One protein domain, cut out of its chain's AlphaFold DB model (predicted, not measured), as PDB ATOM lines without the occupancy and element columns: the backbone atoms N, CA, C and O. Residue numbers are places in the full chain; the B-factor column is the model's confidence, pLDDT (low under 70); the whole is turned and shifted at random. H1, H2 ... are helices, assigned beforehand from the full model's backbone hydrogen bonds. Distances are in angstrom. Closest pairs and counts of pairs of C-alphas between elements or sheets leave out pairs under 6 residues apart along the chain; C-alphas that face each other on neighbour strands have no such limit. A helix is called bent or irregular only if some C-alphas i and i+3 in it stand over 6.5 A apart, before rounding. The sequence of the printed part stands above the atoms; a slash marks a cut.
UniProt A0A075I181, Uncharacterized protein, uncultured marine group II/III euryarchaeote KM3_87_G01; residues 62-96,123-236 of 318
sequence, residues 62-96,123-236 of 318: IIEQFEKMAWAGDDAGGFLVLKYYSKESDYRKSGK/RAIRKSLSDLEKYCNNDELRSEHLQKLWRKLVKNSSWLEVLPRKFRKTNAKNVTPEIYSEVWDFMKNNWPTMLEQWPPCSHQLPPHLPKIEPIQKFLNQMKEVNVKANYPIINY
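This is residues 62 to 96 and 123 to 236 of the 318 residues of an uncharacterized protein of uncultured marine group II/III euryarchaeote KM3_87_G01 (UniProt A0A075I181). The domain is an elongated body of two lobes: in one, H1, H2, H9 and H10 gather round the long helix H4; in the other, H5 and H7 run side by side, with H6 and H8 near their last residues. H5 leads from H4 into the second lobe, residues 198 to 211 lead back to H9, and residues 88 to 96, of which 90 to 94 belong to H3, stick out from the first lobe. The printed part has 149 residues with ten named helices, H1 to H10 in order along the chain, and no named strand; the class is all helix. The whole is only just loose, close to compact, with a radius of gyration of the C-alphas of 18.0 A and spans of 59 by 36 by 22 A.

H4 covers residues 123 to 137, 21.0 A long, beginning at C-alpha 123 at (116.553, 116.162, 140.349). H5, residues 139 to 153, is 20.8 A long, and H7, residues 177 to 190, is 20.0 A. H6 is residues 157 to 162 and H8 residues 192 to 197. H1, residues 62 to 69, begins at C-alpha 62 at (105.783, 119.409, 147.370). H2 is residues 79 to 88, H3 residues 90 to 94 and H9 residues 212 to 221. H10, residues 223 to 234, ends at C-alpha 234 at (117.927, 121.377, 128.674). H2 is irregular, with C-alphas 85 and 88 7.0 A apart; H10 is only just so, with C-alphas 229 and 232 6.8 A apart.

H4 is the hub and touches four helices. With residues 124 to 128 alone it touches H2, opposite ways at a steep tilt of 56 degrees; the closest C-alphas are those of Phe 79 and Ser 128, 5.6 A. It touches H9, closest C-alphas Cys 136 and Ile 212 at 5.8 A, and H10, closest C-alphas Arg 126 and Ala 229 at 6.3 A. H1 and H4 only just touch, with 3 pairs of C-alphas within 8 A, the closest those of Ile 62 and Ser 128, 7.5 A. H5 is close to H4 but not clearly touching, about perpendicular at 80 degrees. H5 and H7 are close but not clearly touching, the same way at a shallow tilt of 22 degrees; their closest C-alphas are those of Trp 150 and Tyr 180, 6.8 A. H8 is likewise close to H7, about perpendicular at 90 degrees, while H6 touches no helix. H3 is close to H2 but not clearly touching. Every O i to N i+4 pair is within hydrogen-bond range in H1, H3, H4, H5, H7, H8 and H9, against 5 of 6 in H2, 1 of 2 in H6 and 6 of 8 in H10.

The two C-alphas farthest apart are those of Arg 165 and Asn 235, 59.3 A. Residues 97 to 122 are not printed, and C-alphas 96 and 123 are 19.3 A apart across this cut. The links from H6 to H7 and from H8 to H9 are long. Mean pLDDT of the printed part is 88.6; residues 87 to 92, 157 and 198 to 204 are under 70.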
ATOM      1  N   ILE A  62     105.767 120.731 148.022       96.31
ATOM      2  CA  ILE A  62     105.783 119.409 147.370       96.31
ATOM      3  C   ILE A  62     105.617 118.302 148.414       96.31
ATOM      4  O   ILE A  62     104.787 117.413 148.250       96.31
ATOM      5  N   ILE A  63     106.357 118.368 149.518       94.31
ATOM      6  CA  ILE A  63     106.305 117.352 150.578       94.31
ATOM      7  C   ILE A  63     104.934 117.298 151.230       94.31
ATOM      8  O   ILE A  63     104.397 116.209 151.404       94.31
ATOM      9  N   GLU A  64     104.344 118.450 151.545       93.88
ATOM     10  CA  GLU A  64     102.985 118.515 152.081       93.88
ATOM     11  C   GLU A  64     101.971 117.868 151.135       93.88
ATOM     12  O   GLU A  64     101.024 117.233 151.599       93.88
ATOM     13  N   GLN A  65     102.160 117.995 149.819       96.38
ATOM     14  CA  GLN A  65     101.292 117.346 148.842       96.38
ATOM     15  C   GLN A  65     101.392 115.815 148.921       96.38
ATOM     16  O   GLN A  65     100.361 115.150 148.989       96.38
ATOM     17  N   PHE A  66     102.600 115.252 148.986       95.31
ATOM     18  CA  PHE A  66     102.802 113.807 149.172       95.31
ATOM     19  C   PHE A  66     102.300 113.309 150.538       95.31
ATOM     20  O   PHE A  66     101.652 112.263 150.619       95.31
ATOM     21  N   GLU A  67     102.526 114.079 151.608       92.62
ATOM     22  CA  GLU A  67     102.054 113.749 152.957       92.62
ATOM     23  C   GLU A  67     100.521 113.719 153.029       92.62
ATOM     24  O   GLU A  67      99.967 112.755 153.552       92.62
ATOM     25  N   LYS A  68      99.823 114.689 152.414       93.12
ATOM     26  CA  LYS A  68      98.349 114.675 152.277       93.12
ATOM     27  C   LYS A  68      97.837 113.437 151.542       93.12
ATOM     28  O   LYS A  68      96.695 113.033 151.743       93.12
ATOM     29  N   MET A  69      98.663 112.857 150.674       94.31
ATOM     30  CA  MET A  69      98.323 111.665 149.908       94.31
ATOM     31  C   MET A  69      98.657 110.355 150.632       94.31
ATOM     32  O   MET A  69      98.217 109.314 150.161       94.31
ATOM     33  N   ALA A  70      99.426 110.372 151.730       93.12
ATOM     34  CA  ALA A  70     100.112 109.188 152.280       93.12
ATOM     35  C   ALA A  70     100.940 108.401 151.263       93.12
ATOM     36  O   ALA A  70     101.141 107.185 151.401       93.12
ATOM     37  N   TRP A  71     101.425 109.094 150.243       94.00
ATOM     38  CA  TRP A  71     102.140 108.500 149.134       94.00
ATOM     39  C   TRP A  71     103.578 108.999 149.139       94.00
ATOM     40  O   TRP A  71     103.836 110.137 149.509       94.00
ATOM     41  N   ALA A  72     104.521 108.140 148.763       92.94
ATOM     42  CA  ALA A  72     105.947 108.468 148.761       92.94
ATOM     43  C   ALA A  72     106.522 108.583 147.342       92.94
ATOM     44  O   ALA A  72     107.740 108.591 147.192       92.94
ATOM     45  N   GLY A  73     105.653 108.647 146.330       94.81
ATOM     46  CA  GLY A  73     106.049 108.533 144.932       94.81
ATOM     47  C   GLY A  73     106.093 107.092 144.440       94.81
ATOM     48  O   GLY A  73     105.843 106.137 145.189       94.81
ATOM     49  N   ASP A  74     106.361 106.970 143.149       92.50
ATOM     50  CA  ASP A  74     106.678 105.714 142.476       92.50
ATOM     51  C   ASP A  74     108.195 105.458 142.530       92.50
ATOM     52  O   ASP A  74     108.632 104.321 142.706       92.50
ATOM     53  N   ASP A  75     108.997 106.531 142.493       86.12
ATOM     54  CA  ASP A  75     110.458 106.501 142.591       86.12
ATOM     55  C   ASP A  75     110.949 107.048 143.946       86.12
ATOM     56  O   ASP A  75     110.572 108.130 144.405       86.12
ATOM     57  N   ALA A  76     111.854 106.315 144.600       85.50
ATOM     58  CA  ALA A  76     112.403 106.700 145.905       85.50
ATOM     59  C   ALA A  76     113.309 107.951 145.862       85.50
ATOM     60  O   ALA A  76     113.597 108.538 146.904       85.50
ATOM     61  N   GLY A  77     113.762 108.374 144.681       87.88
ATOM     62  CA  GLY A  77     114.636 109.525 144.458       87.88
ATOM     63  C   GLY A  77     113.917 110.877 144.384       87.88
ATOM     64  O   GLY A  77     114.583 111.898 144.233       87.88
ATOM     65  N   GLY A  78     112.582 110.908 144.466       93.12
ATOM     66  CA  GLY A  78     111.794 112.140 144.542       93.12
ATOM     67  C   GLY A  78     111.517 112.564 145.987       93.12
ATOM     68  O   GLY A  78     112.336 113.207 146.649       93.12
ATOM     69  N   PHE A  79     110.339 112.189 146.489       93.88
ATOM     70  CA  PHE A  79     109.811 112.649 147.776       93.88
ATOM     71  C   PHE A  79     110.746 112.385 148.966       93.88
ATOM     72  O   PHE A  79     110.923 113.269 149.804       93.88
ATOM     73  N   LEU A  80     111.348 111.194 149.066       90.62
ATOM     74  CA  LEU A  80     112.194 110.845 150.218       90.62
ATOM     75  C   LEU A  80     113.449 111.720 150.288       90.62
ATOM     76  O   LEU A  80     113.825 112.170 151.371       90.62
ATOM     77  N   VAL A  81     114.042 112.018 149.130       90.69
ATOM     78  CA  VAL A  81     115.179 112.935 149.014       90.69
ATOM     79  C   VAL A  81     114.762 114.346 149.430       90.69
ATOM     80  O   VAL A  81     115.416 114.964 150.267       90.69
ATOM     81  N   LEU A  82     113.623 114.846 148.938       92.06
ATOM     82  CA  LEU A  82     113.099 116.154 149.353       92.06
ATOM     83  C   LEU A  82     112.797 116.228 150.854       92.06
ATOM     84  O   LEU A  82     113.078 117.245 151.491       92.06
ATOM     85  N   LYS A  83     112.252 115.159 151.440       89.06
ATOM     86  CA  LYS A  83     111.956 115.084 152.874       89.06
ATOM     87  C   LYS A  83     113.207 115.239 153.727       89.06
ATOM     88  O   LYS A  83     113.162 115.957 154.727       89.06
ATOM     89  N   TYR A  84     114.314 114.640 153.294       85.94
ATOM     90  CA  TYR A  84     115.612 114.857 153.918       85.94
ATOM     91  C   TYR A  84     115.980 116.348 153.895       85.94
ATOM     92  O   TYR A  84     116.337 116.905 154.927       85.94
ATOM     93  N   TYR A  85     115.756 117.046 152.776       80.56
ATOM     94  CA  TYR A  85     116.021 118.483 152.657       80.56
ATOM     95  C   TYR A  85     115.089 119.411 153.469       80.56
ATOM     96  O   TYR A  85     115.488 120.548 153.708       80.56
ATOM     97  N   SER A  86     113.899 118.997 153.930       77.44
ATOM     98  CA  SER A  86     112.894 119.943 154.466       77.44
ATOM     99  C   SER A  86     112.687 119.966 155.983       77.44
ATOM    100  O   SER A  86     112.493 121.050 156.539       77.44
ATOM    101  N   LYS A  87     112.647 118.800 156.644       59.75
ATOM    102  CA  LYS A  87     112.152 118.668 158.030       59.75
ATOM    103  C   LYS A  87     113.263 118.439 159.050       59.75
ATOM    104  O   LYS A  87     113.096 118.841 160.196       59.75
ATOM    105  N   GLU A  88     114.385 117.852 158.636       58.19
ATOM    106  CA  GLU A  88     115.437 117.398 159.560       58.19
ATOM    107  C   GLU A  88     116.868 117.723 159.108       58.19
ATOM    108  O   GLU A  88     117.812 117.463 159.851       58.19
ATOM    109  N   SER A  89     117.060 118.323 157.930       59.50
ATOM    110  CA  SER A  89     118.406 118.663 157.463       59.50
ATOM    111  C   SER A  89     118.990 119.893 158.155       59.50
ATOM    112  O   SER A  89     118.311 120.876 158.477       59.50
ATOM    113  N   ASP A  90     120.315 119.887 158.261       54.72
ATOM    114  CA  ASP A  90     121.122 121.022 158.703       54.72
ATOM    115  C   ASP A  90     121.026 122.255 157.780       54.72
ATOM    116  O   ASP A  90     121.536 123.315 158.138       54.72
ATOM    117  N   TYR A  91     120.305 122.186 156.648       63.75
ATOM    118  CA  TYR A  91     119.923 123.368 155.855       63.75
ATOM    119  C   TYR A  91     119.215 124.415 156.722       63.75
ATOM    120  O   TYR A  91     119.529 125.602 156.642       63.75
ATOM    121  N   ARG A  92     118.281 123.981 157.583       62.31
ATOM    122  CA  ARG A  92     117.578 124.889 158.505       62.31
ATOM    123  C   ARG A  92     118.460 125.349 159.660       62.31
ATOM    124  O   ARG A  92     118.260 126.455 160.146       62.31
ATOM    125  N   LYS A  93     119.416 124.524 160.105       70.06
ATOM    126  CA  LYS A  93     120.288 124.865 161.241       70.06
ATOM    127  C   LYS A  93     121.388 125.848 160.852       70.06
ATOM    128  O   LYS A  93     121.656 126.783 161.593       70.06
ATOM    129  N   SER A  94     122.014 125.634 159.698       74.75
ATOM    130  CA  SER A  94     123.137 126.450 159.226       74.75
ATOM    131  C   SER A  94     122.693 127.713 158.491       74.75
ATOM    132  O   SER A  94     123.478 128.654 158.384       74.75
ATOM    133  N   GLY A  95     121.468 127.735 157.947       79.00
ATOM    134  CA  GLY A  95     121.029 128.802 157.046       79.00
ATOM    135  C   GLY A  95     121.893 128.889 155.782       79.00
ATOM    136  O   GLY A  95     121.983 129.952 155.167       79.00
ATOM    137  N   LYS A  96     122.554 127.789 155.398       84.50
ATOM    138  CA  LYS A  96     123.448 127.713 154.242       84.50
ATOM    139  C   LYS A  96     123.178 126.464 153.415       84.50
ATOM    140  O   LYS A  96     122.686 125.452 153.911       84.50
ATOM    141  N   ARG A 123     116.920 117.529 140.729       94.56
ATOM    142  CA  ARG A 123     116.553 116.162 140.349       94.56
ATOM    143  C   ARG A 123     115.365 115.638 141.152       94.56
ATOM    144  O   ARG A 123     114.385 115.183 140.563       94.56
ATOM    145  N   ALA A 124     115.412 115.760 142.475       95.12
ATOM    146  CA  ALA A 124     114.345 115.302 143.354       95.12
ATOM    147  C   ALA A 124     113.031 116.072 143.132       95.12
ATOM    148  O   ALA A 124     111.959 115.467 143.171       95.12
ATOM    149  N   ILE A 125     113.092 117.377 142.825       96.19
ATOM    150  CA  ILE A 125     111.921 118.167 142.405       96.19
ATOM    151  C   ILE A 125     111.334 117.608 141.103       96.19
ATOM    152  O   ILE A 125     110.141 117.312 141.074       96.19
ATOM    153  N   ARG A 126     112.149 117.414 140.052       97.00
ATOM    154  CA  ARG A 126     111.680 116.866 138.764       97.00
ATOM    155  C   ARG A 126     110.991 115.516 138.945       97.00
ATOM    156  O   ARG A 126     109.862 115.346 138.494       97.00
ATOM    157  N   LYS A 127     111.640 114.589 139.657       96.50
ATOM    158  CA  LYS A 127     111.089 113.260 139.954       96.50
ATOM    159  C   LYS A 127     109.771 113.347 140.721       96.50
ATOM    160  O   LYS A 127     108.792 112.733 140.326       96.50
ATOM    161  N   SER A 128     109.717 114.178 141.759       97.62
ATOM    162  CA  SER A 128     108.508 114.361 142.570       97.62
ATOM    163  C   SER A 128     107.331 114.917 141.762       97.62
ATOM    164  O   SER A 128     106.203 114.455 141.911       97.62
ATOM    165  N   LEU A 129     107.569 115.907 140.897       98.06
ATOM    166  CA  LEU A 129     106.516 116.468 140.048       98.06
ATOM    167  C   LEU A 129     106.077 115.477 138.960       98.06
ATOM    168  O   LEU A 129     104.879 115.352 138.713       98.06
ATOM    169  N   SER A 130     107.019 114.732 138.374       97.38
ATOM    170  CA  SER A 130     106.724 113.666 137.411       97.38
ATOM    171  C   SER A 130     105.885 112.546 138.034       97.38
ATOM    172  O   SER A 130     104.906 112.112 137.432       97.38
ATOM    173  N   ASP A 131     106.185 112.143 139.270       97.62
ATOM    174  CA  ASP A 131     105.398 111.157 140.014       97.62
ATOM    175  C   ASP A 131     103.959 111.633 140.242       97.62
ATOM    176  O   ASP A 131     103.012 110.885 140.006       97.62
ATOM    177  N   LEU A 132     103.760 112.890 140.652       98.00
ATOM    178  CA  LEU A 132     102.417 113.461 140.815       98.00
ATOM    179  C   LEU A 132     101.651 113.521 139.484       98.00
ATOM    180  O   LEU A 132     100.449 113.251 139.454       98.00
ATOM    181  N   GLU A 133     102.321 113.846 138.381       98.12
ATOM    182  CA  GLU A 133     101.721 113.827 137.044       98.12
ATOM    183  C   GLU A 133     101.343 112.402 136.615       98.12
ATOM    184  O   GLU A 133     100.208 112.161 136.191       98.12
ATOM    185  N   LYS A 134     102.240 111.431 136.815       97.81
ATOM    186  CA  LYS A 134     101.977 110.006 136.583       97.81
ATOM    187  C   LYS A 134     100.789 109.531 137.418       97.81
ATOM    188  O   LYS A 134      99.906 108.859 136.892       97.81
ATOM    189  N   TYR A 135     100.714 109.937 138.684       97.38
ATOM    190  CA  TYR A 135      99.592 109.625 139.566       97.38
ATOM    191  C   TYR A 135      98.264 110.183 139.050       97.38
ATOM    192  O   TYR A 135      97.249 109.503 139.168       97.38
ATOM    193  N   CYS A 136      98.244 111.380 138.455       97.88
ATOM    194  CA  CYS A 136      97.044 111.955 137.834       97.88
ATOM    195  C   CYS A 136      96.610 111.202 136.567       97.88
ATOM    196  O   CYS A 136      95.414 111.105 136.297       97.88
ATOM    197  N   ASN A 137      97.551 110.616 135.828       97.69
ATOM    198  CA  ASN A 137      97.299 110.038 134.505       97.69
ATOM    199  C   ASN A 137      97.241 108.499 134.478       97.69
ATOM    200  O   ASN A 137      96.946 107.928 133.433       97.69
ATOM    201  N   ASN A 138      97.503 107.817 135.598       97.88
ATOM    202  CA  ASN A 138      97.570 106.355 135.659       97.88
ATOM    203  C   ASN A 138      96.602 105.768 136.711       97.88
ATOM    204  O   ASN A 138      96.856 105.832 137.915       97.88
ATOM    205  N   ASP A 139      95.497 105.170 136.247       96.94
ATOM    206  CA  ASP A 139      94.496 104.491 137.090       96.94
ATOM    207  C   ASP A 139      95.041 103.266 137.831       96.94
ATOM    208  O   ASP A 139      94.650 103.001 138.971       96.94
ATOM    209  N   GLU A 140      95.953 102.521 137.206       97.00
ATOM    210  CA  GLU A 140      96.574 101.342 137.807       97.00
ATOM    211  C   GLU A 140      97.431 101.747 139.009       97.00
ATOM    212  O   GLU A 140      97.248 101.211 140.100       97.00
ATOM    213  N   LEU A 141      98.259 102.787 138.867       96.38
ATOM    214  CA  LEU A 141      99.077 103.329 139.957       96.38
ATOM    215  C   LEU A 141      98.216 103.819 141.134       96.38
ATOM    216  O   LEU A 141      98.533 103.561 142.298       96.38
ATOM    217  N   ARG A 142      97.093 104.496 140.853       96.81
ATOM    218  CA  ARG A 142      96.130 104.906 141.892       96.81
ATOM    219  C   ARG A 142      95.495 103.706 142.581       96.81
ATOM    220  O   ARG A 142      95.355 103.704 143.804       96.81
ATOM    221  N   SER A 143      95.144 102.684 141.805       96.06
ATOM    222  CA  SER A 143      94.596 101.436 142.325       96.06
ATOM    223  C   SER A 143      95.607 100.761 143.243       96.06
ATOM    224  O   SER A 143      95.280 100.490 144.394       96.06
ATOM    225  N   GLU A 144      96.856 100.572 142.809       95.62
ATOM    226  CA  GLU A 144      97.944 100.020 143.625       95.62
ATOM    227  C   GLU A 144      98.177 100.804 144.917       95.62
ATOM    228  O   GLU A 144      98.361 100.212 145.989       95.62
ATOM    229  N   HIS A 145      98.157 102.135 144.832       95.38
ATOM    230  CA  HIS A 145      98.263 103.002 145.993       95.38
ATOM    231  C   HIS A 145      97.115 102.751 146.980       95.38
ATOM    232  O   HIS A 145      97.380 102.502 148.158       95.38
ATOM    233  N   LEU A 146      95.866 102.697 146.509       96.00
ATOM    234  CA  LEU A 146      94.708 102.337 147.329       96.00
ATOM    235  C   LEU A 146      94.879 100.956 147.982       96.00
ATOM    236  O   LEU A 146      94.618 100.808 149.176       96.00
ATOM    237  N   GLN A 147      95.391  99.955 147.255       95.12
ATOM    238  CA  GLN A 147      95.674  98.637 147.837       95.12
ATOM    239  C   GLN A 147      96.712  98.725 148.964       95.12
ATOM    240  O   GLN A 147      96.580  98.044 149.984       95.12
ATOM    241  N   LYS A 148      97.757  99.550 148.802       93.06
ATOM    242  CA  LYS A 148      98.775  99.794 149.840       93.06
ATOM    243  C   LYS A 148      98.157 100.482 151.063       93.06
ATOM    244  O   LYS A 148      98.450 100.054 152.181       93.06
ATOM    245  N   LEU A 149      97.291 101.481 150.874       92.19
ATOM    246  CA  LEU A 149      96.564 102.140 151.968       92.19
ATOM    247  C   LEU A 149      95.654 101.156 152.703       92.19
ATOM    248  O   LEU A 149      95.728 101.063 153.926       92.19
ATOM    249  N   TRP A 150      94.883 100.349 151.971       92.38
ATOM    250  CA  TRP A 150      94.042  99.302 152.547       92.38
ATOM    251  C   TRP A 150      94.857  98.326 153.391       92.38
ATOM    252  O   TRP A 150      94.551  98.121 154.561       92.38
ATOM    253  N   ARG A 151      95.947  97.772 152.836       90.94
ATOM    254  CA  ARG A 151      96.833  96.856 153.572       90.94
ATOM    255  C   ARG A 151      97.367  97.484 154.852       90.94
ATOM    256  O   ARG A 151      97.490  96.766 155.831       90.94
ATOM    257  N   LYS A 152      97.697  98.781 154.853       88.81
ATOM    258  CA  LYS A 152      98.134  99.503 156.060       88.81
ATOM    259  C   LYS A 152      96.993  99.655 157.068       88.81
ATOM    260  O   LYS A 152      97.213  99.384 158.244       88.81
ATOM    261  N   LEU A 153      95.803 100.028 156.600       86.81
ATOM    262  CA  LEU A 153      94.610 100.231 157.421       86.81
ATOM    263  C   LEU A 153      94.176  98.942 158.132       86.81
ATOM    264  O   LEU A 153      93.914  98.957 159.328       86.81
ATOM    265  N   VAL A 154      94.173  97.808 157.421       86.31
ATOM    266  CA  VAL A 154      93.747  96.505 157.968       86.31
ATOM    267  C   VAL A 154      94.910  95.601 158.399       86.31
ATOM    268  O   VAL A 154      94.693  94.427 158.692       86.31
ATOM    269  N   LYS A 155      96.155  96.116 158.434       81.12
ATOM    270  CA  LYS A 155      97.379  95.326 158.710       81.12
ATOM    271  C   LYS A 155      97.306  94.570 160.033       81.12
ATOM    272  O   LYS A 155      97.898  93.503 160.168       81.12
ATOM    273  N   ASN A 156      96.629  95.151 161.015       72.56
ATOM    274  CA  ASN A 156      96.412  94.518 162.301       72.56
ATOM    275  C   ASN A 156      95.103  93.711 162.223       72.56
ATOM    276  O   ASN A 156      94.021  94.275 162.068       72.56
ATOM    277  N   SER A 157      95.230  92.382 162.241       62.62
ATOM    278  CA  SER A 157      94.139  91.426 162.011       62.62
ATOM    279  C   SER A 157      92.953  91.622 162.956       62.62
ATOM    280  O   SER A 157      91.824  91.331 162.565       62.62
ATOM    281  N   SER A 158      93.180  92.196 164.142       78.88
ATOM    282  CA  SER A 158      92.118  92.559 165.084       78.88
ATOM    283  C   SER A 158      91.098  93.540 164.493       78.88
ATOM    284  O   SER A 158      89.923  93.486 164.854       78.88
ATOM    285  N   TRP A 159      91.486  94.383 163.527       79.56
ATOM    286  CA  TRP A 159      90.548  95.293 162.862       79.56
ATOM    287  C   TRP A 159      89.545  94.556 161.999       79.56
ATOM    288  O   TRP A 159      88.356  94.854 162.057       79.56
ATOM    289  N   LEU A 160      89.988  93.547 161.249       82.25
ATOM    290  CA  LEU A 160      89.089  92.763 160.404       82.25
ATOM    291  C   LEU A 160      87.983  92.084 161.231       82.25
ATOM    292  O   LEU A 160      86.868  91.916 160.737       82.25
ATOM    293  N   GLU A 161      88.254  91.744 162.492       85.56
ATOM    294  CA  GLU A 161      87.271  91.133 163.391       85.56
ATOM    295  C   GLU A 161      86.215  92.119 163.899       85.56
ATOM    296  O   GLU A 161      85.062  91.724 164.096       85.56
ATOM    297  N   VAL A 162      86.570  93.396 164.060       87.69
ATOM    298  CA  VAL A 162      85.648  94.446 164.526       87.69
ATOM    299  C   VAL A 162      84.958  95.193 163.383       87.69
ATOM    300  O   VAL A 162      83.921  95.817 163.599       87.69
ATOM    301  N   LEU A 163      85.457  95.086 162.145       89.31
ATOM    302  CA  LEU A 163      84.784  95.655 160.979       89.31
ATOM    303  C   LEU A 163      83.420  94.978 160.714       89.31
ATOM    304  O   LEU A 163      83.255  93.768 160.944       89.31
ATOM    305  N   PRO A 164      82.430  95.722 160.178       92.62
ATOM    306  CA  PRO A 164      81.160  95.184 159.725       92.62
ATOM    307  C   PRO A 164      81.359  93.990 158.799       92.62
ATOM    308  O   PRO A 164      82.245  93.995 157.944       92.62
ATOM    309  N   ARG A 165      80.493  92.974 158.921       91.50
ATOM    310  CA  ARG A 165      80.590  91.724 158.139       91.50
ATOM    311  C   ARG A 165      80.751  91.963 156.633       91.50
ATOM    312  O   ARG A 165      81.465  91.200 155.988       91.50
ATOM    313  N   LYS A 166      80.133  93.024 156.095       92.88
ATOM    314  CA  LYS A 166      80.236  93.400 154.677       92.88
ATOM    315  C   LYS A 166      81.668  93.724 154.223       92.88
ATOM    316  O   LYS A 166      81.999  93.433 153.083       92.88
ATOM    317  N   PHE A 167      82.529  94.231 155.109       90.50
ATOM    318  CA  PHE A 167      83.917  94.585 154.785       90.50
ATOM    319  C   PHE A 167      84.923  93.464 155.055       90.50
ATOM    320  O   PHE A 167      86.022  93.489 154.516       90.50
ATOM    321  N   ARG A 168      84.563  92.443 155.847       87.56
ATOM    322  CA  ARG A 168      85.484  91.343 156.203       87.56
ATOM    323  C   ARG A 168      85.914  90.491 155.010       87.56
ATOM    324  O   ARG A 168      86.926  89.807 155.075       87.56
ATOM    325  N   LYS A 169      85.121  90.508 153.934       86.88
ATOM    326  CA  LYS A 169      85.424  89.818 152.672       86.88
ATOM    327  C   LYS A 169      86.237  90.688 151.704       86.88
ATOM    328  O   LYS A 169      86.703  90.176 150.686       86.88
ATOM    329  N   THR A 170      86.401  91.978 151.999       88.75
ATOM    330  CA  THR A 170      87.227  92.882 151.200       88.75
ATOM    331  C   THR A 170      88.695  92.579 151.462       88.75
ATOM    332  O   THR A 170      89.158  92.518 152.598       88.75
ATOM    333  N   ASN A 171      89.442  92.396 150.386       89.56
ATOM    334  CA  ASN A 171      90.881  92.254 150.385       89.56
ATOM    335  C   ASN A 171      91.514  93.381 149.556       89.56
ATOM    336  O   ASN A 171      90.845  94.214 148.951       89.56
ATOM    337  N   ALA A 172      92.843  93.410 149.521       87.69
ATOM    338  CA  ALA A 172      93.560  94.475 148.835       87.69
ATOM    339  C   ALA A 172      93.291  94.532 147.318       87.69
ATOM    340  O   ALA A 172      93.499  95.580 146.732       87.69
ATOM    341  N   LYS A 173      92.851  93.445 146.670       91.12
ATOM    342  CA  LYS A 173      92.623  93.407 145.215       91.12
ATOM    343  C   LYS A 173      91.249  93.934 144.796       91.12
ATOM    344  O   LYS A 173      91.082  94.271 143.632       91.12
ATOM    345  N   ASN A 174      90.272  93.964 145.702       93.06
ATOM    346  CA  ASN A 174      88.891  94.368 145.406       93.06
ATOM    347  C   ASN A 174      88.417  95.575 146.231       93.06
ATOM    348  O   ASN A 174      87.225  95.875 146.240       93.06
ATOM    349  N   VAL A 175      89.324  96.254 146.937       95.75
ATOM    350  CA  VAL A 175      89.013  97.519 147.609       95.75
ATOM    351  C   VAL A 175      88.751  98.614 146.569       95.75
ATOM    352  O   VAL A 175      89.519  98.774 145.623       95.75
ATOM    353  N   THR A 176      87.679  99.379 146.766       95.88
ATOM    354  CA  THR A 176      87.368 100.592 145.994       95.88
ATOM    355  C   THR A 176      87.541 101.840 146.872       95.88
ATOM    356  O   THR A 176      87.584 101.710 148.104       95.88
ATOM    357  N   PRO A 177      87.651 103.051 146.292       95.31
ATOM    358  CA  PRO A 177      87.718 104.294 147.065       95.31
ATOM    359  C   PRO A 177      86.541 104.476 148.037       95.31
ATOM    360  O   PRO A 177      86.728 104.978 149.150       95.31
ATOM    361  N   GLU A 178      85.347 104.027 147.650       95.81
ATOM    362  CA  GLU A 178      84.126 104.075 148.458       95.81
ATOM    363  C   GLU A 178      84.242 103.126 149.652       95.81
ATOM    364  O   GLU A 178      84.043 103.550 150.787       95.81
ATOM    365  N   ILE A 179      84.654 101.870 149.423       94.88
ATOM    366  CA  ILE A 179      84.846 100.893 150.505       94.88
ATOM    367  C   ILE A 179      85.905 101.381 151.497       94.88
ATOM    368  O   ILE A 179      85.705 101.277 152.706       94.88
ATOM    369  N   TYR A 180      87.025 101.916 151.002       94.75
ATOM    370  CA  TYR A 180      88.066 102.477 151.859       94.75
ATOM    371  C   TYR A 180      87.524 103.626 152.719       94.75
ATOM    372  O   TYR A 180      87.735 103.622 153.931       94.75
ATOM    373  N   SER A 181      86.780 104.557 152.113       94.00
ATOM    374  CA  SER A 181      86.191 105.702 152.819       94.00
ATOM    375  C   SER A 181      85.168 105.260 153.867       94.00
ATOM    376  O   SER A 181      85.232 105.709 155.006       94.00
ATOM    377  N   GLU A 182      84.277 104.319 153.534       94.50
ATOM    378  CA  GLU A 182      83.298 103.801 154.496       94.50
ATOM    379  C   GLU A 182      83.969 103.106 155.690       94.50
ATOM    380  O   GLU A 182      83.513 103.239 156.827       94.50
ATOM    381  N   VAL A 183      85.046 102.351 155.449       92.12
ATOM    382  CA  VAL A 183      85.809 101.691 156.517       92.12
ATOM    383  C   VAL A 183      86.524 102.719 157.382       92.12
ATOM    384  O   VAL A 183      86.484 102.603 158.607       92.12
ATOM    385  N   TRP A 184      87.127 103.739 156.772       91.50
ATOM    386  CA  TRP A 184      87.751 104.833 157.501       91.50
ATOM    387  C   TRP A 184      86.748 105.565 158.401       91.50
ATOM    388  O   TRP A 184      86.987 105.707 159.600       91.50
ATOM    389  N   ASP A 185      85.603 105.976 157.853       92.81
ATOM    390  CA  ASP A 185      84.559 106.685 158.595       92.81
ATOM    391  C   ASP A 185      83.988 105.823 159.723       92.81
ATOM    392  O   ASP A 185      83.789 106.295 160.846       92.81
ATOM    393  N   PHE A 186      83.787 104.529 159.464       92.75
ATOM    394  CA  PHE A 186      83.394 103.578 160.493       92.75
ATOM    395  C   PHE A 186      84.433 103.506 161.620       92.75
ATOM    396  O   PHE A 186      84.061 103.599 162.791       92.75
ATOM    397  N   MET A 187      85.724 103.396 161.292       89.44
ATOM    398  CA  MET A 187      86.788 103.356 162.296       89.44
ATOM    399  C   MET A 187      86.857 104.652 163.107       89.44
ATOM    400  O   MET A 187      86.960 104.603 164.332       89.44
ATOM    401  N   LYS A 188      86.734 105.804 162.443       89.25
ATOM    402  CA  LYS A 188      86.761 107.127 163.076       89.25
ATOM    403  C   LYS A 188      85.607 107.340 164.047       89.25
ATOM    404  O   LYS A 188      85.820 107.883 165.125       89.25
ATOM    405  N   ASN A 189      84.408 106.890 163.688       92.81
ATOM    406  CA  ASN A 189      83.218 107.069 164.516       92.81
ATOM    407  C   ASN A 189      83.160 106.104 165.708       92.81
ATOM    408  O   ASN A 189      82.596 106.454 166.740       92.81
ATOM    409  N   ASN A 190      83.725 104.898 165.580       92.69
ATOM    410  CA  ASN A 190      83.631 103.871 166.621       92.69
ATOM    411  C   ASN A 190      84.875 103.799 167.518       92.69
ATOM    412  O   ASN A 190      84.756 103.415 168.679       92.69
ATOM    413  N   TRP A 191      86.056 104.184 167.015       88.94
ATOM    414  CA  TRP A 191      87.322 104.098 167.756       88.94
ATOM    415  C   TRP A 191      88.253 105.303 167.518       88.94
ATOM    416  O   TRP A 191      89.412 105.119 167.129       88.94
ATOM    417  N   PRO A 192      87.797 106.542 167.783       87.31
ATOM    418  CA  PRO A 192      88.604 107.744 167.558       87.31
ATOM    419  C   PRO A 192      89.914 107.728 168.359       87.31
ATOM    420  O   PRO A 192      90.980 107.982 167.803       87.31
ATOM    421  N   THR A 193      89.864 107.315 169.629       83.88
ATOM    422  CA  THR A 193      91.046 107.230 170.503       83.88
ATOM    423  C   THR A 193      92.061 106.199 170.024       83.88
ATOM    424  O   THR A 193      93.262 106.424 170.141       83.88
ATOM    425  N   MET A 194      91.613 105.079 169.446       79.25
ATOM    426  CA  MET A 194      92.538 104.099 168.877       79.25
ATOM    427  C   MET A 194      93.180 104.613 167.595       79.25
ATOM    428  O   MET A 194      94.342 104.307 167.384       79.25
ATOM    429  N   LEU A 195      92.482 105.385 166.754       78.88
ATOM    430  CA  LEU A 195      93.103 106.012 165.580       78.88
ATOM    431  C   LEU A 195      94.153 107.058 165.979       78.88
ATOM    432  O   LEU A 195      95.204 107.123 165.340       78.88
ATOM    433  N   GLU A 196      93.899 107.825 167.040       78.44
ATOM    434  CA  GLU A 196      94.846 108.802 167.598       78.44
ATOM    435  C   GLU A 196      96.063 108.133 168.257       78.44
ATOM    436  O   GLU A 196      97.189 108.591 168.087       78.44
ATOM    437  N   GLN A 197      95.863 107.038 168.995       75.12
ATOM    438  CA  GLN A 197      96.935 106.320 169.701       75.12
ATOM    439  C   GLN A 197      97.639 105.265 168.850       75.12
ATOM    440  O   GLN A 197      98.675 104.729 169.260       75.12
ATOM    441  N   TRP A 198      97.084 104.927 167.685       68.81
ATOM    442  CA  TRP A 198      97.732 104.022 166.751       68.81
ATOM    443  C   TRP A 198      99.136 104.571 166.483       68.81
ATOM    444  O   TRP A 198      99.276 105.779 166.258       68.81
ATOM    445  N   PRO A 199     100.185 103.722 166.519       57.81
ATOM    446  CA  PRO A 199     101.555 104.160 166.275       57.81
ATOM    447  C   PRO A 199     101.621 105.061 165.034       57.81
ATOM    448  O   PRO A 199     100.779 104.898 164.151       57.81
ATOM    449  N   PRO A 200     102.612 105.967 164.925       52.44
ATOM    450  CA  PRO A 200     102.625 107.160 164.051       52.44
ATOM    451  C   PRO A 200     102.307 106.966 162.548       52.44
ATOM    452  O   PRO A 200     102.256 107.926 161.786       52.44
ATOM    453  N   CYS A 201     102.061 105.739 162.106       48.56
ATOM    454  CA  CYS A 201     101.453 105.361 160.842       48.56
ATOM    455  C   CYS A 201     100.003 105.856 160.618       48.56
ATOM    456  O   CYS A 201      99.650 106.040 159.457       48.56
ATOM    457  N   SER A 202      99.152 106.058 161.641       47.88
ATOM    458  CA  SER A 202      97.733 106.443 161.417       47.88
ATOM    459  C   SER A 202      97.542 107.906 161.024       47.88
ATOM    460  O   SER A 202      96.740 108.194 160.142       47.88
ATOM    461  N   HIS A 203      98.341 108.813 161.594       52.97
ATOM    462  CA  HIS A 203      98.343 110.241 161.257       52.97
ATOM    463  C   HIS A 203      98.760 110.516 159.806       52.97
ATOM    464  O   HIS A 203      98.668 111.649 159.341       52.97
ATOM    465  N   GLN A 204      99.242 109.493 159.096       69.75
ATOM    466  CA  GLN A 204      99.608 109.607 157.696       69.75
ATOM    467  C   GLN A 204      98.483 109.171 156.767       69.75
ATOM    468  O   GLN A 204      98.419 109.725 155.686       69.75
ATOM    469  N   LEU A 205      97.613 108.220 157.131       84.44
ATOM    470  CA  LEU A 205      96.606 107.706 156.196       84.44
ATOM    471  C   LEU A 205      95.506 108.752 155.946       84.44
ATOM    472  O   LEU A 205      94.926 109.259 156.906       84.44
ATOM    473  N   PRO A 206      95.176 109.078 154.682       88.06
ATOM    474  CA  PRO A 206      94.121 110.028 154.404       88.06
ATOM    475  C   PRO A 206      92.753 109.365 154.615       88.06
ATOM    476  O   PRO A 206      92.609 108.163 154.360       88.06
ATOM    477  N   PRO A 207      91.726 110.139 155.009       86.81
ATOM    478  CA  PRO A 207      90.360 109.636 155.154       86.81
ATOM    479  C   PRO A 207      89.758 109.154 153.833       86.81
ATOM    480  O   PRO A 207      88.937 108.243 153.796       86.81
ATOM    481  N   HIS A 208      90.202 109.758 152.735       89.31
ATOM    482  CA  HIS A 208      89.741 109.467 151.391       89.31
ATOM    483  C   HIS A 208      90.942 109.359 150.470       89.31
ATOM    484  O   HIS A 208      91.974 109.995 150.703       89.31
ATOM    485  N   LEU A 209      90.795 108.594 149.389       89.19
ATOM    486  CA  LEU A 209      91.790 108.632 148.330       89.19
ATOM    487  C   LEU A 209      91.900 110.080 147.809       89.19
ATOM    488  O   LEU A 209      90.868 110.734 147.608       89.19
ATOM    489  N   PRO A 210      93.118 110.606 147.599       90.62
ATOM    490  CA  PRO A 210      93.301 111.952 147.082       90.62
ATOM    491  C   PRO A 210      92.569 112.137 145.755       90.62
ATOM    492  O   PRO A 210      92.771 111.368 144.813       90.62
ATOM    493  N   LYS A 211      91.733 113.175 145.686       94.31
ATOM    494  CA  LYS A 211      91.103 113.598 144.435       94.31
ATOM    495  C   LYS A 211      92.170 114.096 143.458       94.31
ATOM    496  O   LYS A 211      93.185 114.653 143.881       94.31
ATOM    497  N   ILE A 212      91.927 113.916 142.162       96.88
ATOM    498  CA  ILE A 212      92.890 114.267 141.108       96.88
ATOM    499  C   ILE A 212      92.956 115.788 140.915       96.88
ATOM    500  O   ILE A 212      94.041 116.341 140.749       96.88
ATOM    501  N   GLU A 213      91.827 116.491 141.000       97.81
ATOM    502  CA  GLU A 213      91.736 117.919 140.679       97.81
ATOM    503  C   GLU A 213      92.623 118.798 141.583       97.81
ATOM    504  O   GLU A 213      93.316 119.675 141.062       97.81
ATOM    505  N   PRO A 214      92.696 118.578 142.916       97.31
ATOM    506  CA  PRO A 214      93.655 119.282 143.765       97.31
ATOM    507  C   PRO A 214      95.117 119.041 143.372       97.31
ATOM    508  O   PRO A 214      95.910 119.982 143.412       97.31
ATOM    509  N   ILE A 215      95.475 117.818 142.961       97.81
ATOM    510  CA  ILE A 215      96.843 117.474 142.539       97.81
ATOM    511  C   ILE A 215      97.166 118.168 141.213       97.81
ATOM    512  O   ILE A 215      98.217 118.787 141.082       97.81
ATOM    513  N   GLN A 216      96.247 118.153 140.248       98.31
ATOM    514  CA  GLN A 216      96.407 118.874 138.982       98.31
ATOM    515  C   GLN A 216      96.519 120.388 139.194       98.31
ATOM    516  O   GLN A 216      97.346 121.049 138.564       98.31
ATOM    517  N   LYS A 217      95.725 120.960 140.108       98.19
ATOM    518  CA  LYS A 217      95.846 122.372 140.494       98.19
ATOM    519  C   LYS A 217      97.223 122.665 141.091       98.19
ATOM    520  O   LYS A 217      97.832 123.663 140.712       98.19
ATOM    521  N   PHE A 218      97.722 121.796 141.968       98.19
ATOM    522  CA  PHE A 218      99.066 121.901 142.533       98.19
ATOM    523  C   PHE A 218     100.155 121.823 141.450       98.19
ATOM    524  O   PHE A 218     101.021 122.691 141.384       98.19
ATOM    525  N   LEU A 219     100.075 120.856 140.532       98.38
ATOM    526  CA  LEU A 219     100.995 120.735 139.395       98.38
ATOM    527  C   LEU A 219     100.993 121.992 138.517       98.38
ATOM    528  O   LEU A 219     102.051 122.471 138.116       98.38
ATOM    529  N   ASN A 220      99.818 122.578 138.271       98.06
ATOM    530  CA  ASN A 220      99.702 123.837 137.538       98.06
ATOM    531  C   ASN A 220     100.405 125.001 138.253       98.06
ATOM    532  O   ASN A 220     101.047 125.811 137.587       98.06
ATOM    533  N   GLN A 221     100.329 125.068 139.587       97.81
ATOM    534  CA  GLN A 221     101.059 126.058 140.392       97.81
ATOM    535  C   GLN A 221     102.580 125.837 140.350       97.81
ATOM    536  O   GLN A 221     103.340 126.794 140.450       97.81
ATOM    537  N   MET A 222     103.028 124.594 140.156       97.75
ATOM    538  CA  MET A 222     104.444 124.213 140.113       97.75
ATOM    539  C   MET A 222     105.061 124.247 138.706       97.75
ATOM    540  O   MET A 222     106.209 123.838 138.537       97.75
ATOM    541  N   LYS A 223     104.359 124.758 137.684       97.75
ATOM    542  CA  LYS A 223     104.874 124.800 136.300       97.75
ATOM    543  C   LYS A 223     106.192 125.557 136.174       97.75
ATOM    544  O   LYS A 223     107.138 125.032 135.595       97.75
ATOM    545  N   GLU A 224     106.282 126.758 136.739       96.44
ATOM    546  CA  GLU A 224     107.513 127.560 136.675       96.44
ATOM    547  C   GLU A 224     108.667 126.902 137.435       96.44
ATOM    548  O   GLU A 224     109.806 126.910 136.969       96.44
ATOM    549  N   VAL A 225     108.370 126.285 138.582       96.31
ATOM    550  CA  VAL A 225     109.340 125.489 139.345       96.31
ATOM    551  C   VAL A 225     109.857 124.336 138.493       96.31
ATOM    552  O   VAL A 225     111.065 124.127 138.430       96.31
ATOM    553  N   ASN A 226     108.968 123.618 137.803       96.44
ATOM    554  CA  ASN A 226     109.352 122.515 136.932       96.44
ATOM    555  C   ASN A 226     110.238 122.997 135.775       96.44
ATOM    556  O   ASN A 226     111.252 122.372 135.482       96.44
ATOM    557  N   VAL A 227     109.909 124.134 135.152       96.19
ATOM    558  CA  VAL A 227     110.744 124.745 134.102       96.19
ATOM    559  C   VAL A 227     112.136 125.078 134.643       96.19
ATOM    560  O   VAL A 227     113.131 124.680 134.044       96.19
ATOM    561  N   LYS A 228     112.228 125.729 135.810       95.12
ATOM    562  CA  LYS A 228     113.515 126.040 136.459       95.12
ATOM    563  C   LYS A 228     114.304 124.778 136.808       95.12
ATOM    564  O   LYS A 228     115.506 124.732 136.579       95.12
ATOM    565  N   ALA A 229     113.639 123.747 137.324       95.12
ATOM    566  CA  ALA A 229     114.274 122.482 137.665       95.12
ATOM    567  C   ALA A 229     114.752 121.715 136.418       95.12
ATOM    568  O   ALA A 229     115.734 120.985 136.508       95.12
ATOM    569  N   ASN A 230     114.103 121.881 135.261       96.19
ATOM    570  CA  ASN A 230     114.515 121.270 133.990       96.19
ATOM    571  C   ASN A 230     115.533 122.099 133.200       96.19
ATOM    572  O   ASN A 230     116.231 121.535 132.361       96.19
ATOM    573  N   TYR A 231     115.670 123.400 133.475       96.19
ATOM    574  CA  TYR A 231     116.630 124.265 132.783       96.19
ATOM    575  C   TYR A 231     118.051 123.671 132.738       96.19
ATOM    576  O   TYR A 231     118.648 123.675 131.658       96.19
ATOM    577  N   PRO A 232     118.585 123.077 133.828       94.06
ATOM    578  CA  PRO A 232     119.901 122.461 133.785       94.06
ATOM    579  C   PRO A 232     120.022 121.237 132.874       94.06
ATOM    580  O   PRO A 232     121.094 121.003 132.335       94.06
ATOM    581  N   ILE A 233     118.951 120.459 132.699       94.56
ATOM    582  CA  ILE A 233     118.939 119.323 131.764       94.56
ATOM    583  C   ILE A 233     118.938 119.839 130.326       94.56
ATOM    584  O   ILE A 233     119.722 119.380 129.507       94.56
ATOM    585  N   ILE A 234     118.087 120.825 130.029       95.44
ATOM    586  CA  ILE A 234     117.927 121.377 128.674       95.44
ATOM    587  C   ILE A 234     119.233 121.998 128.157       95.44
ATOM    588  O   ILE A 234     119.506 121.952 126.963       95.44
ATOM    589  N   ASN A 235     120.036 122.574 129.053       95.00
ATOM    590  CA  ASN A 235     121.301 123.227 128.716       95.00
ATOM    591  C   ASN A 235     122.527 122.375 129.084       95.00
ATOM    592  O   ASN A 235     123.649 122.885 129.106       95.00
ATOM    593  N   TYR A 236     122.327 121.099 129.425       94.31
ATOM    594  CA  TYR A 236     123.424 120.188 129.720       94.31
ATOM    595  C   TYR A 236     124.254 119.963 128.454       94.31
ATOM    596  O   TYR A 236     123.714 119.611 127.409       94.31
TER     597      TYR A 236